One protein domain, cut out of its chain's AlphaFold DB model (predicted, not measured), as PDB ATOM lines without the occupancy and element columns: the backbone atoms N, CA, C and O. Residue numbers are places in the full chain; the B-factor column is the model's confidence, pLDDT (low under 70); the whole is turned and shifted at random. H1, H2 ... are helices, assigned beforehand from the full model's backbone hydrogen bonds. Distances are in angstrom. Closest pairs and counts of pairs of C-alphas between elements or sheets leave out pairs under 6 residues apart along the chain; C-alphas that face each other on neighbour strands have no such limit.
ATOM      1  N   GLY A   2     -51.444  45.544  -5.719       89.00
ATOM      2  CA  GLY A   2     -52.723  46.247  -5.957       89.00
ATOM      3  C   GLY A   2     -53.945  45.337  -6.173       89.00
ATOM      4  O   GLY A   2     -54.934  45.478  -5.463       89.00
ATOM      5  N   ASP A   3     -53.842  44.339  -7.055       88.62
ATOM      6  CA  ASP A   3     -54.932  43.384  -7.329       88.62
ATOM      7  C   ASP A   3     -55.355  42.563  -6.098       88.62
ATOM      8  O   ASP A   3     -56.529  42.249  -5.919       88.62
ATOM      9  N   ILE A   4     -54.401  42.232  -5.222       89.81
ATOM     10  CA  ILE A   4     -54.639  41.476  -3.985       89.81
ATOM     11  C   ILE A   4     -55.422  42.345  -2.997       89.81
ATOM     12  O   ILE A   4     -56.430  41.904  -2.447       89.81
ATOM     13  N   VAL A   5     -55.003  43.603  -2.829       90.25
ATOM     14  CA  VAL A   5     -55.699  44.593  -1.994       90.25
ATOM     15  C   VAL A   5     -57.105  44.870  -2.537       90.25
ATOM     16  O   VAL A   5     -58.052  44.947  -1.760       90.25
ATOM     17  N   ALA A   6     -57.282  44.934  -3.860       91.12
ATOM     18  CA  ALA A   6     -58.598  45.065  -4.484       91.12
ATOM     19  C   ALA A   6     -59.514  43.865  -4.173       91.12
ATOM     20  O   ALA A   6     -60.681  44.060  -3.837       91.12
ATOM     21  N   VAL A   7     -58.989  42.632  -4.206       90.94
ATOM     22  CA  VAL A   7     -59.741  41.428  -3.805       90.94
ATOM     23  C   VAL A   7     -60.123  41.474  -2.320       90.94
ATOM     24  O   VAL A   7     -61.285  41.226  -2.003       90.94
ATOM     25  N   ILE A   8     -59.207  41.848  -1.421       90.38
ATOM     26  CA  ILE A   8     -59.463  41.935   0.033       90.38
ATOM     27  C   ILE A   8     -60.492  43.028   0.358       90.38
ATOM     28  O   ILE A   8     -61.393  42.815   1.169       90.38
ATOM     29  N   ASN A   9     -60.415  44.177  -0.316       92.06
ATOM     30  CA  ASN A   9     -61.358  45.280  -0.127       92.06
ATOM     31  C   ASN A   9     -62.730  45.026  -0.776       92.06
ATOM     32  O   ASN A   9     -63.701  45.668  -0.390       92.06
ATOM     33  N   SER A  10     -62.836  44.086  -1.724       92.38
ATOM     34  CA  SER A  10     -64.109  43.721  -2.372       92.38
ATOM     35  C   SER A  10     -65.031  42.834  -1.521       92.38
ATOM     36  O   SER A  10     -66.170  42.587  -1.912       92.38
ATOM     37  N   VAL A  11     -64.550  42.341  -0.376       91.00
ATOM     38  CA  VAL A  11     -65.281  41.439   0.528       91.00
ATOM     39  C   VAL A  11     -65.332  42.012   1.936       91.00
ATOM     40  O   VAL A  11     -64.386  42.659   2.375       91.00
ATOM     41  N   ASP A  12     -66.410  41.760   2.680       88.88
ATOM     42  CA  ASP A  12     -66.550  42.267   4.053       88.88
ATOM     43  C   ASP A  12     -65.628  41.555   5.048       88.88
ATOM     44  O   ASP A  12     -65.074  42.200   5.937       88.88
ATOM     45  N   TYR A  13     -65.410  40.254   4.851       89.12
ATOM     46  CA  TYR A  13     -64.553  39.397   5.665       89.12
ATOM     47  C   TYR A  13     -63.698  38.497   4.769       89.12
ATOM     48  O   TYR A  13     -64.109  38.124   3.666       89.12
ATOM     49  N   ILE A  14     -62.506  38.145   5.248       89.88
ATOM     50  CA  ILE A  14     -61.645  37.169   4.579       89.88
ATOM     51  C   ILE A  14     -62.193  35.772   4.897       89.88
ATOM     52  O   ILE A  14     -62.665  35.498   5.999       89.88
ATOM     53  N   ASN A  15     -62.225  34.912   3.883       90.12
ATOM     54  CA  ASN A  15     -62.639  33.520   4.000       90.12
ATOM     55  C   ASN A  15     -61.805  32.660   3.051       90.12
ATOM     56  O   ASN A  15     -61.093  33.184   2.193       90.12
ATOM     57  N   ASP A  16     -61.931  31.342   3.150       86.75
ATOM     58  CA  ASP A  16     -61.086  30.410   2.400       86.75
ATOM     59  C   ASP A  16     -61.166  30.643   0.880       86.75
ATOM     60  O   ASP A  16     -60.153  30.601   0.190       86.75
ATOM     61  N   SER A  17     -62.343  30.998   0.345       88.44
ATOM     62  CA  SER A  17     -62.503  31.321  -1.084       88.44
ATOM     63  C   SER A  17     -61.764  32.600  -1.504       88.44
ATOM     64  O   SER A  17     -61.306  32.712  -2.643       88.44
ATOM     65  N   VAL A  18     -61.611  33.558  -0.587       89.38
ATOM     66  CA  VAL A  18     -60.817  34.780  -0.770       89.38
ATOM     67  C   VAL A  18     -59.330  34.451  -0.672       89.38
ATOM     68  O   VAL A  18     -58.571  34.886  -1.535       89.38
ATOM     69  N   LEU A  19     -58.916  33.610   0.282       89.38
ATOM     70  CA  LEU A  19     -57.537  33.115   0.372       89.38
ATOM     71  C   LEU A  19     -57.121  32.362  -0.904       89.38
ATOM     72  O   LEU A  19     -56.056  32.639  -1.453       89.38
ATOM     73  N   PHE A  20     -57.985  31.496  -1.443       86.75
ATOM     74  CA  PHE A  20     -57.752  30.819  -2.724       86.75
ATOM     75  C   PHE A  20     -57.639  31.799  -3.901       86.75
ATOM     76  O   PHE A  20     -56.774  31.614  -4.757       86.75
ATOM     77  N   LYS A  21     -58.451  32.866  -3.945       89.25
ATOM     78  CA  LYS A  21     -58.311  33.928  -4.961       89.25
ATOM     79  C   LYS A  21     -56.988  34.680  -4.825       89.25
ATOM     80  O   LYS A  21     -56.326  34.900  -5.832       89.25
ATOM     81  N   ILE A  22     -56.585  35.044  -3.608       88.19
ATOM     82  CA  ILE A  22     -55.318  35.742  -3.333       88.19
ATOM     83  C   ILE A  22     -54.129  34.870  -3.747       88.19
ATOM     84  O   ILE A  22     -53.260  35.334  -4.486       88.19
ATOM     85  N   ALA A  23     -54.130  33.594  -3.354       85.69
ATOM     86  CA  ALA A  23     -53.131  32.623  -3.784       85.69
ATOM     87  C   ALA A  23     -53.097  32.496  -5.316       85.69
ATOM     88  O   ALA A  23     -52.024  32.584  -5.906       85.69
ATOM     89  N   GLY A  24     -54.257  32.385  -5.973       84.38
ATOM     90  CA  GLY A  24     -54.367  32.333  -7.434       84.38
ATOM     91  C   GLY A  24     -53.824  33.581  -8.140       84.38
ATOM     92  O   GLY A  24     -53.098  33.455  -9.123       84.38
ATOM     93  N   VAL A  25     -54.101  34.782  -7.618       86.31
ATOM     94  CA  VAL A  25     -53.557  36.051  -8.138       86.31
ATOM     95  C   VAL A  25     -52.032  36.082  -8.011       86.31
ATOM     96  O   VAL A  25     -51.353  36.395  -8.986       86.31
ATOM     97  N   ILE A  26     -51.480  35.703  -6.853       83.56
ATOM     98  CA  ILE A  26     -50.023  35.628  -6.633       83.56
ATOM     99  C   ILE A  26     -49.383  34.615  -7.591       83.56
ATOM    100  O   ILE A  26     -48.382  34.929  -8.234       83.56
ATOM    101  N   CYS A  27     -49.993  33.437  -7.754       78.81
ATOM    102  CA  CYS A  27     -49.520  32.400  -8.670       78.81
ATOM    103  C   CYS A  27     -49.517  32.859 -10.127       78.81
ATOM    104  O   CYS A  27     -48.553  32.619 -10.850       78.81
ATOM    105  N   ASN A  28     -50.585  33.530 -10.560       79.75
ATOM    106  CA  ASN A  28     -50.721  34.003 -11.931       79.75
ATOM    107  C   ASN A  28     -49.752  35.156 -12.240       79.75
ATOM    108  O   ASN A  28     -49.200  35.203 -13.334       79.75
ATOM    109  N   HIS A  29     -49.486  36.044 -11.274       77.75
ATOM    110  CA  HIS A  29     -48.441  37.069 -11.404       77.75
ATOM    111  C   HIS A  29     -47.039  36.465 -11.476       77.75
ATOM    112  O   HIS A  29     -46.230  36.907 -12.286       77.75
ATOM    113  N   ALA A  30     -46.767  35.428 -10.682       70.31
ATOM    114  CA  ALA A  30     -45.501  34.710 -10.753       70.31
ATOM    115  C   ALA A  30     -45.318  34.033 -12.120       70.31
ATOM    116  O   ALA A  30     -44.349  34.314 -12.819       70.31
ATOM    117  N   ALA A  31     -46.290  33.217 -12.543       66.38
ATOM    118  CA  ALA A  31     -46.271  32.502 -13.821       66.38
ATOM    119  C   ALA A  31     -46.258  33.435 -15.050       66.38
ATOM    120  O   ALA A  31     -45.576  33.157 -16.036       66.38
ATOM    121  N   GLY A  32     -46.985  34.555 -14.996       56.31
ATOM    122  CA  GLY A  32     -47.077  35.534 -16.083       56.31
ATOM    123  C   GLY A  32     -45.857  36.449 -16.230       56.31
ATOM    124  O   GLY A  32     -45.673  37.044 -17.293       56.31
ATOM    125  N   GLY A  33     -44.997  36.542 -15.208       53.16
ATOM    126  CA  GLY A  33     -43.832  37.436 -15.192       53.16
ATOM    127  C   GLY A  33     -42.782  37.145 -16.272       53.16
ATOM    128  O   GLY A  33     -42.006  38.029 -16.622       53.16
ATOM    129  N   SER A  34     -42.787  35.938 -16.848       45.38
ATOM    130  CA  SER A  34     -41.828  35.509 -17.878       45.38
ATOM    131  C   SER A  34     -42.256  35.837 -19.326       45.38
ATOM    132  O   SER A  34     -41.598  35.399 -20.269       45.38
ATOM    133  N   GLY A  35     -43.382  36.531 -19.537       43.50
ATOM    134  CA  GLY A  35     -44.055  36.564 -20.846       43.50
ATOM    135  C   GLY A  35     -43.930  37.821 -21.720       43.50
ATOM    136  O   GLY A  35     -44.412  37.780 -22.849       43.50
ATOM    137  N   ALA A  94     -36.696  38.411 -11.422       46.94
ATOM    138  CA  ALA A  94     -36.827  37.105 -12.060       46.94
ATOM    139  C   ALA A  94     -36.565  35.934 -11.092       46.94
ATOM    140  O   ALA A  94     -37.311  34.965 -11.140       46.94
ATOM    141  N   THR A  95     -35.603  36.006 -10.165       50.09
ATOM    142  CA  THR A  95     -35.350  34.968  -9.137       50.09
ATOM    143  C   THR A  95     -36.527  34.818  -8.187       50.09
ATOM    144  O   THR A  95     -36.921  33.709  -7.815       50.09
ATOM    145  N   ALA A  96     -37.099  35.945  -7.771       48.75
ATOM    146  CA  ALA A  96     -38.216  35.956  -6.847       48.75
ATOM    147  C   ALA A  96     -39.536  35.616  -7.552       48.75
ATOM    148  O   ALA A  96     -40.343  34.868  -6.997       48.75
ATOM    149  N   ALA A  97     -39.711  36.042  -8.809       50.00
ATOM    150  CA  ALA A  97     -40.744  35.501  -9.686       50.00
ATOM    151  C   ALA A  97     -40.564  33.989  -9.867       50.00
ATOM    152  O   ALA A  97     -41.538  33.281  -9.699       50.00
ATOM    153  N   ASN A  98     -39.349  33.471 -10.079       51.16
ATOM    154  CA  ASN A  98     -39.056  32.034 -10.184       51.16
ATOM    155  C   ASN A  98     -39.316  31.275  -8.876       51.16
ATOM    156  O   ASN A  98     -39.792  30.148  -8.917       51.16
ATOM    157  N   SER A  99     -39.074  31.888  -7.716       52.22
ATOM    158  CA  SER A  99     -39.390  31.300  -6.404       52.22
ATOM    159  C   SER A  99     -40.906  31.224  -6.185       52.22
ATOM    160  O   SER A  99     -41.438  30.191  -5.775       52.22
ATOM    161  N   LEU A 100     -41.625  32.293  -6.537       57.47
ATOM    162  CA  LEU A 100     -43.087  32.318  -6.530       57.47
ATOM    163  C   LEU A 100     -43.691  31.450  -7.648       57.47
ATOM    164  O   LEU A 100     -44.785  30.937  -7.463       57.47
ATOM    165  N   LEU A 101     -43.004  31.255  -8.779       56.12
ATOM    166  CA  LEU A 101     -43.436  30.470  -9.943       56.12
ATOM    167  C   LEU A 101     -43.184  28.984  -9.697       56.12
ATOM    168  O   LEU A 101     -44.025  28.172 -10.057       56.12
ATOM    169  N   ALA A 102     -42.110  28.618  -8.993       52.00
ATOM    170  CA  ALA A 102     -41.932  27.284  -8.433       52.00
ATOM    171  C   ALA A 102     -43.097  26.959  -7.483       52.00
ATOM    172  O   ALA A 102     -43.814  25.984  -7.711       52.00
ATOM    173  N   ALA A 103     -43.379  27.831  -6.506       48.19
ATOM    174  CA  ALA A 103     -44.547  27.684  -5.633       48.19
ATOM    175  C   ALA A 103     -45.876  27.639  -6.426       48.19
ATOM    176  O   ALA A 103     -46.728  26.791  -6.151       48.19
ATOM    177  N   ALA A 104     -46.037  28.480  -7.455       47.72
ATOM    178  CA  ALA A 104     -47.211  28.530  -8.333       47.72
ATOM    179  C   ALA A 104     -47.383  27.271  -9.201       47.72
ATOM    180  O   ALA A 104     -48.504  26.832  -9.452       47.72
ATOM    181  N   SER A 105     -46.278  26.678  -9.648       43.94
ATOM    182  CA  SER A 105     -46.243  25.459 -10.456       43.94
ATOM    183  C   SER A 105     -46.710  24.261  -9.630       43.94
ATOM    184  O   SER A 105     -47.569  23.498 -10.079       43.94
ATOM    185  N   TYR A 106     -46.276  24.161  -8.367       46.44
ATOM    186  CA  TYR A 106     -46.859  23.217  -7.406       46.44
ATOM    187  C   TYR A 106     -48.337  23.532  -7.112       46.44
ATOM    188  O   TYR A 106     -49.158  22.617  -7.045       46.44
ATOM    189  N   LEU A 107     -48.722  24.814  -7.035       42.16
ATOM    190  CA  LEU A 107     -50.129  25.221  -6.904       42.16
ATOM    191  C   LEU A 107     -51.005  24.745  -8.079       42.16
ATOM    192  O   LEU A 107     -52.125  24.288  -7.841       42.16
ATOM    193  N   SER A 108     -50.482  24.768  -9.309       37.19
ATOM    194  CA  SER A 108     -51.203  24.362 -10.524       37.19
ATOM    195  C   SER A 108     -51.201  22.855 -10.813       37.19
ATOM    196  O   SER A 108     -52.124  22.387 -11.470       37.19
ATOM    197  N   THR A 109     -50.190  22.093 -10.385       40.75
ATOM    198  CA  THR A 109     -50.021  20.672 -10.785       40.75
ATOM    199  C   THR A 109     -50.631  19.661  -9.810       40.75
ATOM    200  O   THR A 109     -51.028  18.565 -10.204       40.75
ATOM    201  N   PHE A 126     -39.739  27.863   0.203       65.94
ATOM    202  CA  PHE A 126     -41.146  27.868   0.565       65.94
ATOM    203  C   PHE A 126     -41.917  26.686  -0.043       65.94
ATOM    204  O   PHE A 126     -41.834  26.448  -1.250       65.94
ATOM    205  N   SER A 127     -42.714  25.982   0.772       77.12
ATOM    206  CA  SER A 127     -43.713  25.017   0.294       77.12
ATOM    207  C   SER A 127     -45.074  25.696   0.073       77.12
ATOM    208  O   SER A 127     -45.386  26.721   0.691       77.12
ATOM    209  N   ARG A 128     -45.917  25.125  -0.799       73.38
ATOM    210  CA  ARG A 128     -47.301  25.593  -1.005       73.38
ATOM    211  C   ARG A 128     -48.098  25.516   0.293       73.38
ATOM    212  O   ARG A 128     -48.869  26.419   0.612       73.38
ATOM    213  N   GLU A 129     -47.944  24.408   1.000       81.00
ATOM    214  CA  GLU A 129     -48.671  24.065   2.212       81.00
ATOM    215  C   GLU A 129     -48.329  25.044   3.336       81.00
ATOM    216  O   GLU A 129     -49.230  25.500   4.040       81.00
ATOM    217  N   ASP A 130     -47.060  25.440   3.456       84.81
ATOM    218  CA  ASP A 130     -46.654  26.486   4.394       84.81
ATOM    219  C   ASP A 130     -47.200  27.851   3.975       84.81
ATOM    220  O   ASP A 130     -47.653  28.597   4.841       84.81
ATOM    221  N   PHE A 131     -47.225  28.191   2.680       85.69
ATOM    222  CA  PHE A 131     -47.820  29.454   2.225       85.69
ATOM    223  C   PHE A 131     -49.313  29.545   2.578       85.69
ATOM    224  O   PHE A 131     -49.751  30.526   3.182       85.69
ATOM    225  N   LEU A 132     -50.084  28.497   2.274       86.69
ATOM    226  CA  LEU A 132     -51.505  28.427   2.624       86.69
ATOM    227  C   LEU A 132     -51.720  28.453   4.144       86.69
ATOM    228  O   LEU A 132     -52.616  29.152   4.609       86.69
ATOM    229  N   ARG A 133     -50.858  27.790   4.927       89.06
ATOM    230  CA  ARG A 133     -50.900  27.828   6.399       89.06
ATOM    231  C   ARG A 133     -50.618  29.224   6.963       89.06
ATOM    232  O   ARG A 133     -51.251  29.613   7.941       89.06
ATOM    233  N   HIS A 134     -49.714  29.997   6.354       89.31
ATOM    234  CA  HIS A 134     -49.493  31.395   6.740       89.31
ATOM    235  C   HIS A 134     -50.733  32.252   6.446       89.31
ATOM    236  O   HIS A 134     -51.215  32.939   7.348       89.31
ATOM    237  N   LEU A 135     -51.312  32.140   5.242       90.88
ATOM    238  CA  LEU A 135     -52.560  32.831   4.888       90.88
ATOM    239  C   LEU A 135     -53.720  32.476   5.836       90.88
ATOM    240  O   LEU A 135     -54.443  33.362   6.289       90.88
ATOM    241  N   GLU A 136     -53.881  31.194   6.171       89.69
ATOM    242  CA  GLU A 136     -54.904  30.719   7.109       89.69
ATOM    243  C   GLU A 136     -54.660  31.251   8.532       89.69
ATOM    244  O   GLU A 136     -55.608  31.642   9.215       89.69
ATOM    245  N   SER A 137     -53.397  31.358   8.966       92.81
ATOM    246  CA  SER A 137     -53.053  31.911  10.283       92.81
ATOM    247  C   SER A 137     -53.448  33.388  10.442       92.81
ATOM    248  O   SER A 137     -53.816  33.805  11.542       92.81
ATOM    249  N   TRP A 138     -53.458  34.163   9.351       93.62
ATOM    250  CA  TRP A 138     -53.881  35.570   9.344       93.62
ATOM    251  C   TRP A 138     -55.370  35.765   9.037       93.62
ATOM    252  O   TRP A 138     -55.879  36.868   9.206       93.62
ATOM    253  N   ASN A 139     -56.109  34.716   8.664       88.00
ATOM    254  CA  ASN A 139     -57.542  34.776   8.324       88.00
ATOM    255  C   ASN A 139     -58.437  35.300   9.477       88.00
ATOM    256  O   ASN A 139     -59.608  35.604   9.278       88.00
ATOM    257  N   ARG A 140     -57.895  35.393  10.700       89.06
ATOM    258  CA  ARG A 140     -58.562  35.944  11.897       89.06
ATOM    259  C   ARG A 140     -58.127  37.364  12.278       89.06
ATOM    260  O   ARG A 140     -58.649  37.893  13.255       89.06
ATOM    261  N   THR A 141     -57.168  37.945  11.560       91.00
ATOM    262  CA  THR A 141     -56.737  39.343  11.744       91.00
ATOM    263  C   THR A 141     -57.692  40.296  11.023       91.00
ATOM    264  O   THR A 141     -58.515  39.863  10.211       91.00
ATOM    265  N   ASP A 142     -57.629  41.594  11.322       94.19
ATOM    266  CA  ASP A 142     -58.318  42.591  10.501       94.19
ATOM    267  C   ASP A 142     -57.682  42.697   9.100       94.19
ATOM    268  O   ASP A 142     -56.608  42.158   8.832       94.19
ATOM    269  N   LYS A 143     -58.361  43.372   8.163       91.56
ATOM    270  CA  LYS A 143     -57.890  43.454   6.770       91.56
ATOM    271  C   LYS A 143     -56.557  44.185   6.641       91.56
ATOM    272  O   LYS A 143     -55.754  43.793   5.798       91.56
ATOM    273  N   ASP A 144     -56.325  45.219   7.446       93.19
ATOM    274  CA  ASP A 144     -55.124  46.044   7.350       93.19
ATOM    275  C   ASP A 144     -53.919  45.297   7.947       93.19
ATOM    276  O   ASP A 144     -52.834  45.297   7.355       93.19
ATOM    277  N   GLU A 145     -54.115  44.564   9.050       95.12
ATOM    278  CA  GLU A 145     -53.135  43.614   9.591       95.12
ATOM    279  C   GLU A 145     -52.867  42.451   8.617       95.12
ATOM    280  O   GLU A 145     -51.701  42.140   8.357       95.12
ATOM    281  N   PHE A 146     -53.894  41.851   8.003       94.06
ATOM    282  CA  PHE A 146     -53.724  40.798   6.992       94.06
ATOM    283  C   PHE A 146     -52.898  41.288   5.794       94.06
ATOM    284  O   PHE A 146     -51.956  40.614   5.372       94.06
ATOM    285  N   ILE A 147     -53.226  42.469   5.254       92.25
ATOM    286  CA  ILE A 147     -52.492  43.099   4.144       92.25
ATOM    287  C   ILE A 147     -51.040  43.346   4.560       92.25
ATOM    288  O   ILE A 147     -50.129  42.925   3.850       92.25
ATOM    289  N   SER A 148     -50.814  43.944   5.732       94.69
ATOM    290  CA  SER A 148     -49.471  44.244   6.250       94.69
ATOM    291  C   SER A 148     -48.627  42.981   6.456       94.69
ATOM    292  O   SER A 148     -47.441  42.952   6.116       94.69
ATOM    293  N   ASN A 149     -49.224  41.912   6.985       93.69
ATOM    294  CA  ASN A 149     -48.558  40.623   7.171       93.69
ATOM    295  C   ASN A 149     -48.211  39.974   5.827       93.69
ATOM    296  O   ASN A 149     -47.079  39.518   5.647       93.69
ATOM    297  N   LEU A 150     -49.129  40.009   4.857       93.00
ATOM    298  CA  LEU A 150     -48.898  39.493   3.509       93.00
ATOM    299  C   LEU A 150     -47.816  40.282   2.755       93.00
ATOM    300  O   LEU A 150     -46.969  39.673   2.102       93.00
ATOM    301  N   GLU A 151     -47.787  41.613   2.867       91.94
ATOM    302  CA  GLU A 151     -46.731  42.446   2.275       91.94
ATOM    303  C   GLU A 151     -45.363  42.141   2.886       91.94
ATOM    304  O   GLU A 151     -44.412  41.860   2.155       91.94
ATOM    305  N   ASN A 152     -45.258  42.122   4.218       91.75
ATOM    306  CA  ASN A 152     -44.019  41.770   4.914       91.75
ATOM    307  C   ASN A 152     -43.534  40.366   4.536       91.75
ATOM    308  O   ASN A 152     -42.341  40.145   4.331       91.75
ATOM    309  N   PHE A 153     -44.450  39.412   4.419       89.88
ATOM    310  CA  PHE A 153     -44.148  38.043   4.031       89.88
ATOM    311  C   PHE A 153     -43.642  37.934   2.589       89.88
ATOM    312  O   PHE A 153     -42.590  37.337   2.357       89.88
ATOM    313  N   LEU A 154     -44.333  38.557   1.628       88.69
ATOM    314  CA  LEU A 154     -43.891  38.585   0.232       88.69
ATOM    315  C   LEU A 154     -42.534  39.290   0.113       88.69
ATOM    316  O   LEU A 154     -41.629  38.741  -0.508       88.69
ATOM    317  N   ASN A 155     -42.336  40.426   0.789       87.38
ATOM    318  CA  ASN A 155     -41.048  41.124   0.835       87.38
ATOM    319  C   ASN A 155     -39.923  40.243   1.407       87.38
ATOM    320  O   ASN A 155     -38.816  40.243   0.871       87.38
ATOM    321  N   ASN A 156     -40.194  39.448   2.447       84.19
ATOM    322  CA  ASN A 156     -39.225  38.494   2.995       84.19
ATOM    323  C   ASN A 156     -38.882  37.361   2.012       84.19
ATOM    324  O   ASN A 156     -37.732  36.922   1.988       84.19
ATOM    325  N   ILE A 157     -39.834  36.906   1.186       82.25
ATOM    326  CA  ILE A 157     -39.550  35.972   0.083       82.25
ATOM    327  C   ILE A 157     -38.658  36.654  -0.962       82.25
ATOM    328  O   ILE A 157     -37.589  36.127  -1.252       82.25
ATOM    329  N   LEU A 158     -39.030  37.846  -1.452       79.50
ATOM    330  CA  LEU A 158     -38.240  38.599  -2.443       79.50
ATOM    331  C   LEU A 158     -36.786  38.820  -1.970       79.50
ATOM    332  O   LEU A 158     -35.841  38.573  -2.718       79.50
ATOM    333  N   LEU A 159     -36.601  39.235  -0.711       77.88
ATOM    334  CA  LEU A 159     -35.284  39.462  -0.102       77.88
ATOM    335  C   LEU A 159     -34.458  38.175   0.020       77.88
ATOM    336  O   LEU A 159     -33.255  38.200  -0.228       77.88
ATOM    337  N   ARG A 160     -35.086  37.048   0.382       70.06
ATOM    338  CA  ARG A 160     -34.404  35.746   0.458       70.06
ATOM    339  C   ARG A 160     -34.007  35.233  -0.922       70.06
ATOM    340  O   ARG A 160     -32.868  34.812  -1.084       70.06
ATOM    341  N   SER A 161     -34.886  35.337  -1.919       64.00
ATOM    342  CA  SER A 161     -34.568  34.981  -3.308       64.00
ATOM    343  C   SER A 161     -33.405  35.813  -3.861       64.00
ATOM    344  O   SER A 161     -32.527  35.262  -4.515       64.00
ATOM    345  N   SER A 162     -33.334  37.107  -3.526       58.44
ATOM    346  CA  SER A 162     -32.223  37.983  -3.931       58.44
ATOM    347  C   SER A 162     -30.885  37.670  -3.245       58.44
ATOM    348  O   SER A 162     -29.848  38.080  -3.761       58.44
ATOM    349  N   ALA A 163     -30.881  36.999  -2.091       53.34
ATOM    350  CA  ALA A 163     -29.647  36.618  -1.399       53.34
ATOM    351  C   ALA A 163     -29.029  35.321  -1.955       53.34
ATOM    352  O   ALA A 163     -27.827  35.118  -1.821       53.34
ATOM    353  N   VAL A 164     -29.836  34.462  -2.587       51.53
ATOM    354  CA  VAL A 164     -29.404  33.155  -3.116       51.53
ATOM    355  C   VAL A 164     -28.634  33.272  -4.440       51.53
ATOM    356  O   VAL A 164     -27.792  32.427  -4.719       51.53
ATOM    357  N   GLU A 165     -28.846  34.329  -5.234       51.78
ATOM    358  CA  GLU A 165     -28.075  34.559  -6.474       51.78
ATOM    359  C   GLU A 165     -26.616  34.997  -6.232       51.78
ATOM    360  O   GLU A 165     -25.787  34.869  -7.127       51.78
TER     361      GLU A 165
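What this domain is: This is residues 2 to 35, 94 to 109 and 126 to 165 of the 440 residues of an uncharacterized protein of Anopheles atroparvus (UniProt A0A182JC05). Two helical hairpins, H1 with H2 and H4 with H5, stand beside each other, and H3 crosses the later residues of the long helices H2 and H5. The printed part, 90 residues with five named helices, H1 to H5 in order, is all helix. It is compact, with radius of gyration of the C-alphas 12.8 A, and elongated, spanning 39 by 24 by 23 A.

How they stand to each other: H1, residues 2 to 9, and H2, residues 16 to 32, form a hairpin, closest at C-alphas 4 and 22, 5.8 A. H3, residues 94 to 109, touches H2's residues 26 to 31 alone, at a steep tilt of 53 degrees; C-alphas 27 and 104 are closest, 4.5 A. H4, residues 128 to 138, and H5, residues 143 to 165, form a hairpin, only just touching with 3 pairs of C-alphas within 8 A; the closest, 138 and 146, are 5.7 A apart. Every O i to N i+4 pair is within hydrogen-bond range in H1 to H4, and 18 of 19 in H5.

Where its parts are: H1, 10.5 A long, begins at C-alpha 2 (-52.723, 46.247, -5.957). H2 measures 23.8 A, H3 21.1 A and H4 15.8 A; H5, 33.8 A, ends at C-alpha 165 (-28.075, 34.559, -6.474).

The domain as a whole: The printed part has two cuts: C-alphas 35 and 94 are 11.4 A apart across the first, where 58 residues are not printed, and C-alphas 109 and 126 are 16.1 A apart across the second, where 16 residues are not printed. Confidence is under 70 at residues 31 to 35, 94 to 109, 126 and 161 to 165.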